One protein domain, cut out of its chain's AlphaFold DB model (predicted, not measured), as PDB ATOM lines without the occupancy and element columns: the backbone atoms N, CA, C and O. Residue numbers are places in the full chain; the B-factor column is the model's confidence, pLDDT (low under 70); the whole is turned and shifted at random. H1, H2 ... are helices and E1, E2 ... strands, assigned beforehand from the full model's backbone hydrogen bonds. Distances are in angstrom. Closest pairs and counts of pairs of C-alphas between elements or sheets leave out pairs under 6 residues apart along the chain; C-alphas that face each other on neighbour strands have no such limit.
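This is residues 230 to 320 of the 601 residues of an uncharacterized protein of Aphanomyces astaci (UniProt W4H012). With little regular structure, this is a small antiparallel sheet, ordered E2 E1 E3, with H2 over one face, H1 leading away from the end of E1, and long loops. The printed part has 91 residues, 34 in named elements, in the order E1 H1 E2 H2 E3. It is mixed and compact, radius of gyration of the C-alphas 13.1 A, spanning 40 by 29 by 21 A.

E1, residues 237 to 241, is antiparallel to E2, residues 286 to 289 (N 240 to O 287, 2.9 A), and to E3, residues 307 to 309 (N 237 to O 309, 2.8 A). H1, residues 242 to 252, only grazes the sheet; its closest C-alpha to E2 is Ser 242, 4.4 A from that of Tyr 286. H2, residues 291 to 301, lies over E2 and E1, height over the sheet 10.4 A; the closest C-alphas of H2 and E1, Trp 294 and Phe 238, are 6.4 A apart. H1 and H2 are apart. E2, H2 and E3 form a split strand-helix-strand unit, same-way strands with E1 between, its crossover right-handed. In both helices every O i to N i+4 pair is within hydrogen-bond range.

E1 runs 13.2 A from C-alpha 237 (205.262, 106.498, 194.392), H1 15.1 A, E2 10.1 A, H2 15.3 A, and E3 6.9 A to C-alpha 309 (206.330, 102.426, 191.084).

The farthest C-alphas, Asp 256 and Pro 317, are 40.1 A apart. The printed part has no cut. The link H1 to E2 is long, 33 residues; within it, residues 254 to 257 have pLDDT under 70.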
ATOM      1  N   PRO A 230     205.421 116.676 198.738       87.12
ATOM      2  CA  PRO A 230     204.508 116.440 197.634       87.12
ATOM      3  C   PRO A 230     205.044 115.335 196.720       87.12
ATOM      4  O   PRO A 230     206.249 115.100 196.608       87.12
ATOM      5  N   VAL A 231     204.132 114.642 196.043       86.94
ATOM      6  CA  VAL A 231     204.501 113.636 195.042       86.94
ATOM      7  C   VAL A 231     204.989 114.351 193.784       86.94
ATOM      8  O   VAL A 231     204.179 114.845 193.001       86.94
ATOM      9  N   LEU A 232     206.307 114.401 193.601       86.06
ATOM     10  CA  LEU A 232     206.947 114.974 192.415       86.06
ATOM     11  C   LEU A 232     206.914 113.985 191.243       86.06
ATOM     12  O   LEU A 232     206.969 112.766 191.442       86.06
ATOM     13  N   ASP A 233     206.857 114.488 190.013       82.44
ATOM     14  CA  ASP A 233     206.917 113.627 188.832       82.44
ATOM     15  C   ASP A 233     208.300 112.962 188.707       82.44
ATOM     16  O   ASP A 233     209.332 113.552 189.018       82.44
ATOM     17  N   GLY A 234     208.315 111.682 188.322       81.00
ATOM     18  CA  GLY A 234     209.527 110.852 188.281       81.00
ATOM     19  C   GLY A 234     209.992 110.303 189.637       81.00
ATOM     20  O   GLY A 234     210.895 109.466 189.673       81.00
ATOM     21  N   SER A 235     209.374 110.710 190.752       87.94
ATOM     22  CA  SER A 235     209.664 110.138 192.073       87.94
ATOM     23  C   SER A 235     209.051 108.742 192.256       87.94
ATOM     24  O   SER A 235     208.103 108.350 191.570       87.94
ATOM     25  N   ILE A 236     209.593 107.970 193.205       91.50
ATOM     26  CA  ILE A 236     208.992 106.691 193.601       91.50
ATOM     27  C   ILE A 236     207.676 106.979 194.322       91.50
ATOM     28  O   ILE A 236     207.657 107.634 195.365       91.50
ATOM     29  N   VAL A 237     206.591 106.427 193.790       93.94
ATOM     30  CA  VAL A 237     205.262 106.498 194.392       93.94
ATOM     31  C   VAL A 237     204.895 105.184 195.061       93.94
ATOM     32  O   VAL A 237     205.247 104.098 194.589       93.94
ATOM     33  N   PHE A 238     204.143 105.296 196.149       94.06
ATOM     34  CA  PHE A 238     203.631 104.170 196.919       94.06
ATOM     35  C   PHE A 238     202.129 104.071 196.709       94.06
ATOM     36  O   PHE A 238     201.407 105.041 196.928       94.06
ATOM     37  N   LEU A 239     201.663 102.917 196.248       94.62
ATOM     38  CA  LEU A 239     200.262 102.702 195.923       94.62
ATOM     39  C   LEU A 239     199.532 102.073 197.106       94.62
ATOM     40  O   LEU A 239     200.034 101.134 197.729       94.62
ATOM     41  N   VAL A 240     198.349 102.606 197.395       95.31
ATOM     42  CA  VAL A 240     197.486 102.156 198.490       95.31
ATOM     43  C   VAL A 240     196.076 101.955 197.974       95.31
ATOM     44  O   VAL A 240     195.595 102.754 197.168       95.31
ATOM     45  N   ASP A 241     195.424 100.897 198.437       95.31
ATOM     46  CA  ASP A 241     194.039 100.605 198.097       95.31
ATOM     47  C   ASP A 241     193.088 101.771 198.438       95.31
ATOM     48  O   ASP A 241     193.158 102.394 199.506       95.31
ATOM     49  N   SER A 242     192.197 102.096 197.499       94.88
ATOM     50  CA  SER A 242     191.278 103.226 197.635       94.88
ATOM     51  C   SER A 242     190.214 102.994 198.705       94.88
ATOM     52  O   SER A 242     189.762 103.976 199.301       94.88
ATOM     53  N   SER A 243     189.818 101.746 198.983       93.00
ATOM     54  CA  SER A 243     188.848 101.440 200.038       93.00
ATOM     55  C   SER A 243     189.453 101.724 201.414       93.00
ATOM     56  O   SER A 243     188.858 102.464 202.201       93.00
ATOM     57  N   TRP A 244     190.695 101.281 201.647       93.62
ATOM     58  CA  TRP A 244     191.437 101.575 202.875       93.62
ATOM     59  C   TRP A 244     191.643 103.085 203.057       93.62
ATOM     60  O   TRP A 244     191.337 103.639 204.114       93.62
ATOM     61  N   MET A 245     192.058 103.790 201.995       93.31
ATOM     62  CA  MET A 245     192.213 105.253 202.024       93.31
ATOM     63  C   MET A 245     190.898 105.993 202.293       93.31
ATOM     64  O   MET A 245     190.912 107.084 202.861       93.31
ATOM     65  N   THR A 246     189.762 105.436 201.870       91.88
ATOM     66  CA  THR A 246     188.437 106.012 202.138       91.88
ATOM     67  C   THR A 246     188.043 105.828 203.598       91.88
ATOM     68  O   THR A 246     187.585 106.784 204.218       91.88
ATOM     69  N   GLN A 247     188.284 104.647 204.173       91.31
ATOM     70  CA  GLN A 247     188.057 104.397 205.602       91.31
ATOM     71  C   GLN A 247     188.913 105.323 206.469       91.31
ATOM     72  O   GLN A 247     188.387 105.988 207.357       91.31
ATOM     73  N   TRP A 248     190.209 105.441 206.150       93.00
ATOM     74  CA  TRP A 248     191.098 106.385 206.823       93.00
ATOM     75  C   TRP A 248     190.584 107.827 206.726       93.00
ATOM     76  O   TRP A 248     190.536 108.538 207.724       93.00
ATOM     77  N   ARG A 249     190.144 108.251 205.533       92.25
ATOM     78  CA  ARG A 249     189.596 109.596 205.323       92.25
ATOM     79  C   ARG A 249     188.344 109.851 206.161       92.25
ATOM     80  O   ARG A 249     188.201 110.936 206.705       92.25
ATOM     81  N   ASN A 250     187.447 108.872 206.256       91.12
ATOM     82  CA  ASN A 250     186.243 108.990 207.078       91.12
ATOM     83  C   ASN A 250     186.588 109.110 208.567       91.12
ATOM     84  O   ASN A 250     185.964 109.909 209.257       91.12
ATOM     85  N   PHE A 251     187.609 108.377 209.026       90.75
ATOM     86  CA  PHE A 251     188.137 108.481 210.385       90.75
ATOM     87  C   PHE A 251     188.690 109.884 210.687       90.75
ATOM     88  O   PHE A 251     188.299 110.490 211.679       90.75
ATOM     89  N   VAL A 252     189.554 110.439 209.829       91.75
ATOM     90  CA  VAL A 252     190.175 111.756 210.088       91.75
ATOM     91  C   VAL A 252     189.245 112.949 209.859       91.75
ATOM     92  O   VAL A 252     189.488 114.017 210.408       91.75
ATOM     93  N   LEU A 253     188.180 112.787 209.066       87.75
ATOM     94  CA  LEU A 253     187.140 113.807 208.880       87.75
ATOM     95  C   LEU A 253     186.024 113.735 209.934       87.75
ATOM     96  O   LEU A 253     185.032 114.445 209.792       87.75
ATOM     97  N   ASP A 254     186.177 112.875 210.945       69.25
ATOM     98  CA  ASP A 254     185.267 112.712 212.086       69.25
ATOM     99  C   ASP A 254     183.786 112.588 211.687       69.25
ATOM    100  O   ASP A 254     182.887 113.172 212.293       69.25
ATOM    101  N   LYS A 255     183.516 111.819 210.624       62.06
ATOM    102  CA  LYS A 255     182.144 111.422 210.301       62.06
ATOM    103  C   LYS A 255     181.730 110.341 211.297       62.06
ATOM    104  O   LYS A 255     182.022 109.171 211.074       62.06
ATOM    105  N   ASP A 256     181.108 110.751 212.397       55.41
ATOM    106  CA  ASP A 256     180.385 109.894 213.349       55.41
ATOM    107  C   ASP A 256     181.244 108.949 214.211       55.41
ATOM    108  O   ASP A 256     180.905 107.777 214.373       55.41
ATOM    109  N   GLY A 257     182.365 109.415 214.781       63.94
ATOM    110  CA  GLY A 257     183.131 108.600 215.743       63.94
ATOM    111  C   GLY A 257     183.625 107.269 215.160       63.94
ATOM    112  O   GLY A 257     183.764 106.269 215.871       63.94
ATOM    113  N   MET A 258     183.849 107.244 213.843       73.38
ATOM    114  CA  MET A 258     184.292 106.067 213.110       73.38
ATOM    115  C   MET A 258     185.609 105.538 213.672       73.38
ATOM    116  O   MET A 258     186.498 106.287 214.069       73.38
ATOM    117  N   SER A 259     185.752 104.216 213.691       78.88
ATOM    118  CA  SER A 259     186.993 103.584 214.135       78.88
ATOM    119  C   SER A 259     188.122 103.813 213.122       78.88
ATOM    120  O   SER A 259     187.863 103.879 211.916       78.88
ATOM    121  N   PRO A 260     189.386 103.896 213.579       86.44
ATOM    122  CA  PRO A 260     190.527 103.955 212.677       86.44
ATOM    123  C   PRO A 260     190.543 102.713 211.774       86.44
ATOM    124  O   PRO A 260     190.146 101.629 212.219       86.44
ATOM    125  N   PRO A 261     191.026 102.826 210.525       88.56
ATOM    126  CA  PRO A 261     191.119 101.670 209.646       88.56
ATOM    127  C   PRO A 261     192.066 100.619 210.243       88.56
ATOM    128  O   PRO A 261     192.969 100.924 211.029       88.56
ATOM    129  N   GLY A 262     191.865  99.363 209.848       86.44
ATOM    130  CA  GLY A 262     192.772  98.273 210.196       86.44
ATOM    131  C   GLY A 262     194.145  98.400 209.515       86.44
ATOM    132  O   GLY A 262     194.464  99.429 208.903       86.44
ATOM    133  N   PRO A 263     194.978  97.346 209.582       90.12
ATOM    134  CA  PRO A 263     196.240  97.303 208.852       90.12
ATOM    135  C   PRO A 263     196.052  97.609 207.365       90.12
ATOM    136  O   PRO A 263     195.035  97.238 206.779       90.12
ATOM    137  N   ILE A 264     197.037  98.269 206.748       92.44
ATOM    138  CA  ILE A 264     196.984  98.591 205.318       92.44
ATOM    139  C   ILE A 264     196.832  97.286 204.536       92.44
ATOM    140  O   ILE A 264     197.695  96.411 204.635       92.44
ATOM    141  N   SER A 265     195.757  97.167 203.759       89.38
ATOM    142  CA  SER A 265     195.527  96.030 202.869       89.38
ATOM    143  C   SER A 265     195.675  96.486 201.428       89.38
ATOM    144  O   SER A 265     194.869  97.260 200.927       89.38
ATOM    145  N   ASN A 266     196.714  95.989 200.762       91.69
ATOM    146  CA  ASN A 266     196.908  96.172 199.322       91.69
ATOM    147  C   ASN A 266     196.641  94.878 198.536       91.69
ATOM    148  O   ASN A 266     196.971  94.792 197.352       91.69
ATOM    149  N   ALA A 267     196.088  93.856 199.196       87.62
ATOM    150  CA  ALA A 267     195.857  92.542 198.605       87.62
ATOM    151  C   ALA A 267     194.859  92.607 197.441       87.62
ATOM    152  O   ALA A 267     195.079  91.978 196.411       87.62
ATOM    153  N   ASP A 268     193.824  93.444 197.546       89.38
ATOM    154  CA  ASP A 268     192.779  93.544 196.523       89.38
ATOM    155  C   ASP A 268     193.272  94.099 195.187       89.38
ATOM    156  O   ASP A 268     192.662  93.832 194.148       89.38
ATOM    157  N   LEU A 269     194.414  94.788 195.194       92.94
ATOM    158  CA  LEU A 269     195.073  95.308 194.000       92.94
ATOM    159  C   LEU A 269     195.884  94.245 193.251       92.94
ATOM    160  O   LEU A 269     196.298  94.486 192.112       92.94
ATOM    161  N   LEU A 270     196.144  93.094 193.877       92.94
ATOM    162  CA  LEU A 270     197.067  92.075 193.388       92.94
ATOM    163  C   LEU A 270     196.370  90.730 193.131       92.94
ATOM    164  O   LEU A 270     195.417  90.367 193.810       92.94
ATOM    165  N   ASP A 271     196.839  89.995 192.126       92.38
ATOM    166  CA  ASP A 271     196.491  88.593 191.888       92.38
ATOM    167  C   ASP A 271     197.224  87.659 192.876       92.38
ATOM    168  O   ASP A 271     198.090  88.095 193.641       92.38
ATOM    169  N   ASP A 272     196.924  86.359 192.828       90.06
ATOM    170  CA  ASP A 272     197.543  85.336 193.694       90.06
ATOM    171  C   ASP A 272     199.065  85.205 193.494       90.06
ATOM    172  O   ASP A 272     199.784  84.670 194.338       90.06
ATOM    173  N   HIS A 273     199.588  85.731 192.384       87.75
ATOM    174  CA  HIS A 273     201.020  85.797 192.082       87.75
ATOM    175  C   HIS A 273     201.645  87.139 192.501       87.75
ATOM    176  O   HIS A 273     202.807  87.429 192.196       87.75
ATOM    177  N   GLY A 274     200.876  87.985 193.188       85.56
ATOM    178  CA  GLY A 274     201.277  89.297 193.661       85.56
ATOM    179  C   GLY A 274     201.437  90.336 192.553       85.56
ATOM    180  O   GLY A 274     202.094  91.347 192.799       85.56
ATOM    181  N   ARG A 275     200.935  90.111 191.332       90.00
ATOM    182  CA  ARG A 275     200.950  91.057 190.197       90.00
ATOM    183  C   ARG A 275     199.684  91.915 190.193       90.00
ATOM    184  O   ARG A 275     198.665  91.461 190.684       90.00
ATOM    185  N   PRO A 276     199.708  93.139 189.639       92.38
ATOM    186  CA  PRO A 276     198.505  93.967 189.561       92.38
ATOM    187  C   PRO A 276     197.359  93.250 188.839       92.38
ATOM    188  O   PRO A 276     197.566  92.732 187.738       92.38
ATOM    189  N   LYS A 277     196.155  93.261 189.420       94.06
ATOM    190  CA  LYS A 277     194.942  92.807 188.721       94.06
ATOM    191  C   LYS A 277     194.704  93.661 187.470       94.06
ATOM    192  O   LYS A 277     195.126  94.816 187.400       94.06
ATOM    193  N   LYS A 278     194.012  93.102 186.473       92.06
ATOM    194  CA  LYS A 278     193.632  93.834 185.252       92.06
ATOM    195  C   LYS A 278     192.597  94.925 185.565       92.06
ATOM    196  O   LYS A 278     191.836  94.809 186.519       92.06
ATOM    197  N   HIS A 279     192.560  95.971 184.742       92.50
ATOM    198  CA  HIS A 279     191.616  97.101 184.813       92.50
ATOM    199  C   HIS A 279     191.583  97.900 186.133       92.50
ATOM    200  O   HIS A 279     190.669  98.689 186.365       92.50
ATOM    201  N   MET A 280     192.617  97.784 186.969       93.69
ATOM    202  CA  MET A 280     192.866  98.703 188.077       93.69
ATOM    203  C   MET A 280     193.152 100.113 187.550       93.69
ATOM    204  O   MET A 280     194.105 100.329 186.803       93.69
ATOM    205  N   VAL A 281     192.327 101.071 187.963       93.00
ATOM    206  CA  VAL A 281     192.408 102.487 187.568       93.00
ATOM    207  C   VAL A 281     192.424 103.415 188.779       93.00
ATOM    208  O   VAL A 281     191.667 103.222 189.736       93.00
ATOM    209  N   VAL A 282     193.270 104.443 188.714       92.06
ATOM    210  CA  VAL A 282     193.307 105.574 189.652       92.06
ATOM    211  C   VAL A 282     192.197 106.579 189.289       92.06
ATOM    212  O   VAL A 282     191.953 106.786 188.103       92.06
ATOM    213  N   PRO A 283     191.503 107.219 190.248       91.69
ATOM    214  CA  PRO A 283     191.570 107.012 191.693       91.69
ATOM    215  C   PRO A 283     190.610 105.942 192.242       91.69
ATOM    216  O   PRO A 283     190.513 105.787 193.459       91.69
ATOM    217  N   ARG A 284     189.854 105.249 191.380       93.50
ATOM    218  CA  ARG A 284     188.776 104.337 191.799       93.50
ATOM    219  C   ARG A 284     189.280 103.181 192.664       93.50
ATOM    220  O   ARG A 284     188.677 102.904 193.689       93.50
ATOM    221  N   HIS A 285     190.364 102.531 192.251       94.69
ATOM    222  CA  HIS A 285     190.858 101.311 192.898       94.69
ATOM    223  C   HIS A 285     192.032 101.576 193.833       94.69
ATOM    224  O   HIS A 285     192.121 100.968 194.887       94.69
ATOM    225  N   TYR A 286     192.920 102.498 193.470       95.69
ATOM    226  CA  TYR A 286     194.075 102.832 194.294       95.69
ATOM    227  C   TYR A 286     194.384 104.331 194.260       95.69
ATOM    228  O   TYR A 286     193.987 105.062 193.344       95.69
ATOM    229  N   ARG A 287     195.138 104.778 195.263       94.06
ATOM    230  CA  ARG A 287     195.746 106.108 195.384       94.06
ATOM    231  C   ARG A 287     197.266 105.975 195.416       94.06
ATOM    232  O   ARG A 287     197.793 104.885 195.619       94.06
ATOM    233  N   PHE A 288     197.965 107.086 195.212       92.62
ATOM    234  CA  PHE A 288     199.421 107.161 195.301       92.62
ATOM    235  C   PHE A 288     199.839 108.117 196.419       92.62
ATOM    236  O   PHE A 288     199.178 109.126 196.662       92.62
ATOM    237  N   LEU A 289     200.942 107.786 197.080       93.25
ATOM    238  CA  LEU A 289     201.518 108.507 198.208       93.25
ATOM    239  C   LEU A 289     203.004 108.777 197.962       93.25
ATOM    240  O   LEU A 289     203.676 108.012 197.261       93.25
ATOM    241  N   SER A 290     203.520 109.839 198.581       92.62
ATOM    242  CA  SER A 290     204.962 110.078 198.662       92.62
ATOM    243  C   SER A 290     205.619 109.089 199.628       92.62
ATOM    244  O   SER A 290     204.950 108.459 200.453       92.62
ATOM    245  N   ALA A 291     206.945 108.956 199.555       90.94
ATOM    246  CA  ALA A 291     207.698 108.076 200.451       90.94
ATOM    247  C   ALA A 291     207.483 108.414 201.937       90.94
ATOM    248  O   ALA A 291     207.298 107.514 202.757       90.94
ATOM    249  N   ALA A 292     207.456 109.707 202.278       91.69
ATOM    250  CA  ALA A 292     207.222 110.174 203.642       91.69
ATOM    251  C   ALA A 292     205.806 109.824 204.127       91.69
ATOM    252  O   ALA A 292     205.650 109.291 205.226       91.69
ATOM    253  N   ALA A 293     204.788 110.036 203.284       93.31
ATOM    254  CA  ALA A 293     203.409 109.674 203.601       93.31
ATOM    255  C   ALA A 293     203.239 108.156 203.779       93.31
ATOM    256  O   ALA A 293     202.638 107.713 204.756       93.31
ATOM    257  N   TRP A 294     203.829 107.339 202.900       92.88
ATOM    258  CA  TRP A 294     203.824 105.882 203.068       92.88
ATOM    259  C   TRP A 294     204.477 105.448 204.380       92.88
ATOM    260  O   TRP A 294     203.920 104.627 205.109       92.88
ATOM    261  N   LYS A 295     205.642 106.017 204.707       92.19
ATOM    262  CA  LYS A 295     206.347 105.721 205.956       92.19
ATOM    263  C   LYS A 295     205.499 106.079 207.174       92.19
ATOM    264  O   LYS A 295     205.404 105.261 208.085       92.19
ATOM    265  N   PHE A 296     204.831 107.232 207.162       93.81
ATOM    266  CA  PHE A 296     203.886 107.640 208.204       93.81
ATOM    267  C   PHE A 296     202.764 106.608 208.399       93.81
ATOM    268  O   PHE A 296     202.604 106.072 209.498       93.81
ATOM    269  N   PHE A 297     202.050 106.237 207.331       93.81
ATOM    270  CA  PHE A 297     200.965 105.257 207.432       93.81
ATOM    271  C   PHE A 297     201.459 103.880 207.871       93.81
ATOM    272  O   PHE A 297     200.866 103.262 208.752       93.81
ATOM    273  N   ARG A 298     202.582 103.406 207.327       91.62
ATOM    274  CA  ARG A 298     203.179 102.119 207.708       91.62
ATOM    275  C   ARG A 298     203.654 102.115 209.167       91.62
ATOM    276  O   ARG A 298     203.588 101.072 209.829       91.62
ATOM    277  N   LEU A 299     204.120 103.258 209.685       91.25
ATOM    278  CA  LEU A 299     204.530 103.417 211.081       91.25
ATOM    279  C   LEU A 299     203.355 103.283 212.059       91.25
ATOM    280  O   LEU A 299     203.543 102.724 213.141       91.25
ATOM    281  N   ILE A 300     202.159 103.719 211.673       92.00
ATOM    282  CA  ILE A 300     200.966 103.653 212.522       92.00
ATOM    283  C   ILE A 300     200.197 102.358 212.258       92.00
ATOM    284  O   ILE A 300     200.045 101.529 213.147       92.00
ATOM    285  N   TYR A 301     199.765 102.121 211.026       91.00
ATOM    286  CA  TYR A 301     198.807 101.066 210.699       91.00
ATOM    287  C   TYR A 301     199.443  99.706 210.421       91.00
ATOM    288  O   TYR A 301     198.779  98.685 210.576       91.00
ATOM    289  N   ARG A 302     200.740  99.658 210.080       88.19
ATOM    290  CA  ARG A 302     201.399  98.429 209.591       88.19
ATOM    291  C   ARG A 302     200.647  97.872 208.365       88.19
ATOM    292  O   ARG A 302     199.961  98.611 207.667       88.19
ATOM    293  N   GLY A 303     200.800  96.579 208.080       86.56
ATOM    294  CA  GLY A 303     200.163  95.911 206.943       86.56
ATOM    295  C   GLY A 303     201.038  95.874 205.689       86.56
ATOM    296  O   GLY A 303     202.266  95.986 205.764       86.56
ATOM    297  N   GLY A 304     200.401  95.667 204.541       79.50
ATOM    298  CA  GLY A 304     201.039  95.526 203.239       79.50
ATOM    299  C   GLY A 304     200.185  94.733 202.239       79.50
ATOM    300  O   GLY A 304     198.999  94.505 202.474       79.50
ATOM    301  N   PRO A 305     200.780  94.293 201.115       86.44
ATOM    302  CA  PRO A 305     202.179  94.486 200.704       86.44
ATOM    303  C   PRO A 305     202.505  95.907 200.211       86.44
ATOM    304  O   PRO A 305     201.639  96.650 199.760       86.44
ATOM    305  N   GLU A 306     203.784  96.284 200.271       90.25
ATOM    306  CA  GLU A 306     204.298  97.531 199.686       90.25
ATOM    307  C   GLU A 306     204.269  97.451 198.148       90.25
ATOM    308  O   GLU A 306     204.864  96.546 197.560       90.25
ATOM    309  N   ILE A 307     203.580  98.394 197.493       92.88
ATOM    310  CA  ILE A 307     203.487  98.475 196.028       92.88
ATOM    311  C   ILE A 307     204.114  99.790 195.562       92.88
ATOM    312  O   ILE A 307     203.503 100.849 195.652       92.88
ATOM    313  N   THR A 308     205.326  99.714 195.021       93.94
ATOM    314  CA  THR A 308     206.132 100.874 194.609       93.94
ATOM    315  C   THR A 308     206.328 100.946 193.099       93.94
ATOM    316  O   THR A 308     206.585  99.924 192.450       93.94
ATOM    317  N   ARG A 309     206.211 102.149 192.528       93.44
ATOM    318  CA  ARG A 309     206.330 102.426 191.084       93.44
ATOM    319  C   ARG A 309     207.078 103.734 190.833       93.44
ATOM    320  O   ARG A 309     207.132 104.579 191.714       93.44
ATOM    321  N   ASN A 310     207.628 103.907 189.633       90.81
ATOM    322  CA  ASN A 310     208.216 105.178 189.174       90.81
ATOM    323  C   ASN A 310     207.193 106.131 188.529       90.81
ATOM    324  O   ASN A 310     207.529 107.257 188.178       90.81
ATOM    325  N   THR A 311     205.955 105.679 188.328       90.31
ATOM    326  CA  THR A 311     204.856 106.502 187.818       90.31
ATOM    327  C   THR A 311     203.577 106.201 188.594       90.31
ATOM    328  O   THR A 311     203.477 105.191 189.292       90.31
ATOM    329  N   LYS A 312     202.558 107.050 188.434       91.06
ATOM    330  CA  LYS A 312     201.244 106.933 189.100       91.06
ATOM    331  C   LYS A 312     200.421 105.712 188.626       91.06
ATOM    332  O   LYS A 312     199.307 105.488 189.105       91.06
ATOM    333  N   SER A 313     200.946 104.906 187.696       91.94
ATOM    334  CA  SER A 313     200.302 103.695 187.176       91.94
ATOM    335  C   SER A 313     200.763 102.438 187.916       91.94
ATOM    336  O   SER A 313     201.958 102.158 188.002       91.94
ATOM    337  N   ILE A 314     199.818 101.613 188.381       93.25
ATOM    338  CA  ILE A 314     200.119 100.318 189.018       93.25
ATOM    339  C   ILE A 314     200.792  99.314 188.065       93.25
ATOM    340  O   ILE A 314     201.526  98.428 188.518       93.25
ATOM    341  N   TYR A 315     200.595  99.480 186.755       94.31
ATOM    342  CA  TYR A 315     201.190  98.641 185.707       94.31
ATOM    343  C   TYR A 315     202.596  99.066 185.302       94.31
ATOM    344  O   TYR A 315     203.236  98.373 184.516       94.31
ATOM    345  N   ALA A 316     203.086 100.191 185.823       91.81
ATOM    346  CA  ALA A 316     204.458 100.599 185.583       91.81
ATOM    347  C   ALA A 316     205.453  99.561 186.143       91.81
ATOM    348  O   ALA A 316     205.083  98.731 186.987       91.81
ATOM    349  N   PRO A 317     206.722  99.594 185.702       89.81
ATOM    350  CA  PRO A 317     207.749  98.708 186.230       89.81
ATOM    351  C   PRO A 317     207.853  98.799 187.756       89.81
ATOM    352  O   PRO A 317     207.737  99.874 188.353       89.81
ATOM    353  N   ARG A 318     208.077  97.650 188.401       89.38
ATOM    354  CA  ARG A 318     208.329  97.611 189.843       89.38
ATOM    355  C   ARG A 318     209.666  98.268 190.142       89.38
ATOM    356  O   ARG A 318     210.671  97.927 189.528       89.38
ATOM    357  N   VAL A 319     209.667  99.137 191.140       91.25
ATOM    358  CA  VAL A 319     210.884  99.757 191.669       91.25
ATOM    359  C   VAL A 319     210.992  99.395 193.138       91.25
ATOM    360  O   VAL A 319     209.976  99.345 193.821       91.25
ATOM    361  N   PHE A 320     212.190  99.125 193.645       88.19
ATOM    362  CA  PHE A 320     212.381  98.936 195.081       88.19
ATOM    363  C   PHE A 320     212.576 100.286 195.765       88.19
ATOM    364  O   PHE A 320     213.359 101.111 195.300       88.19
TER     365      PHE A 320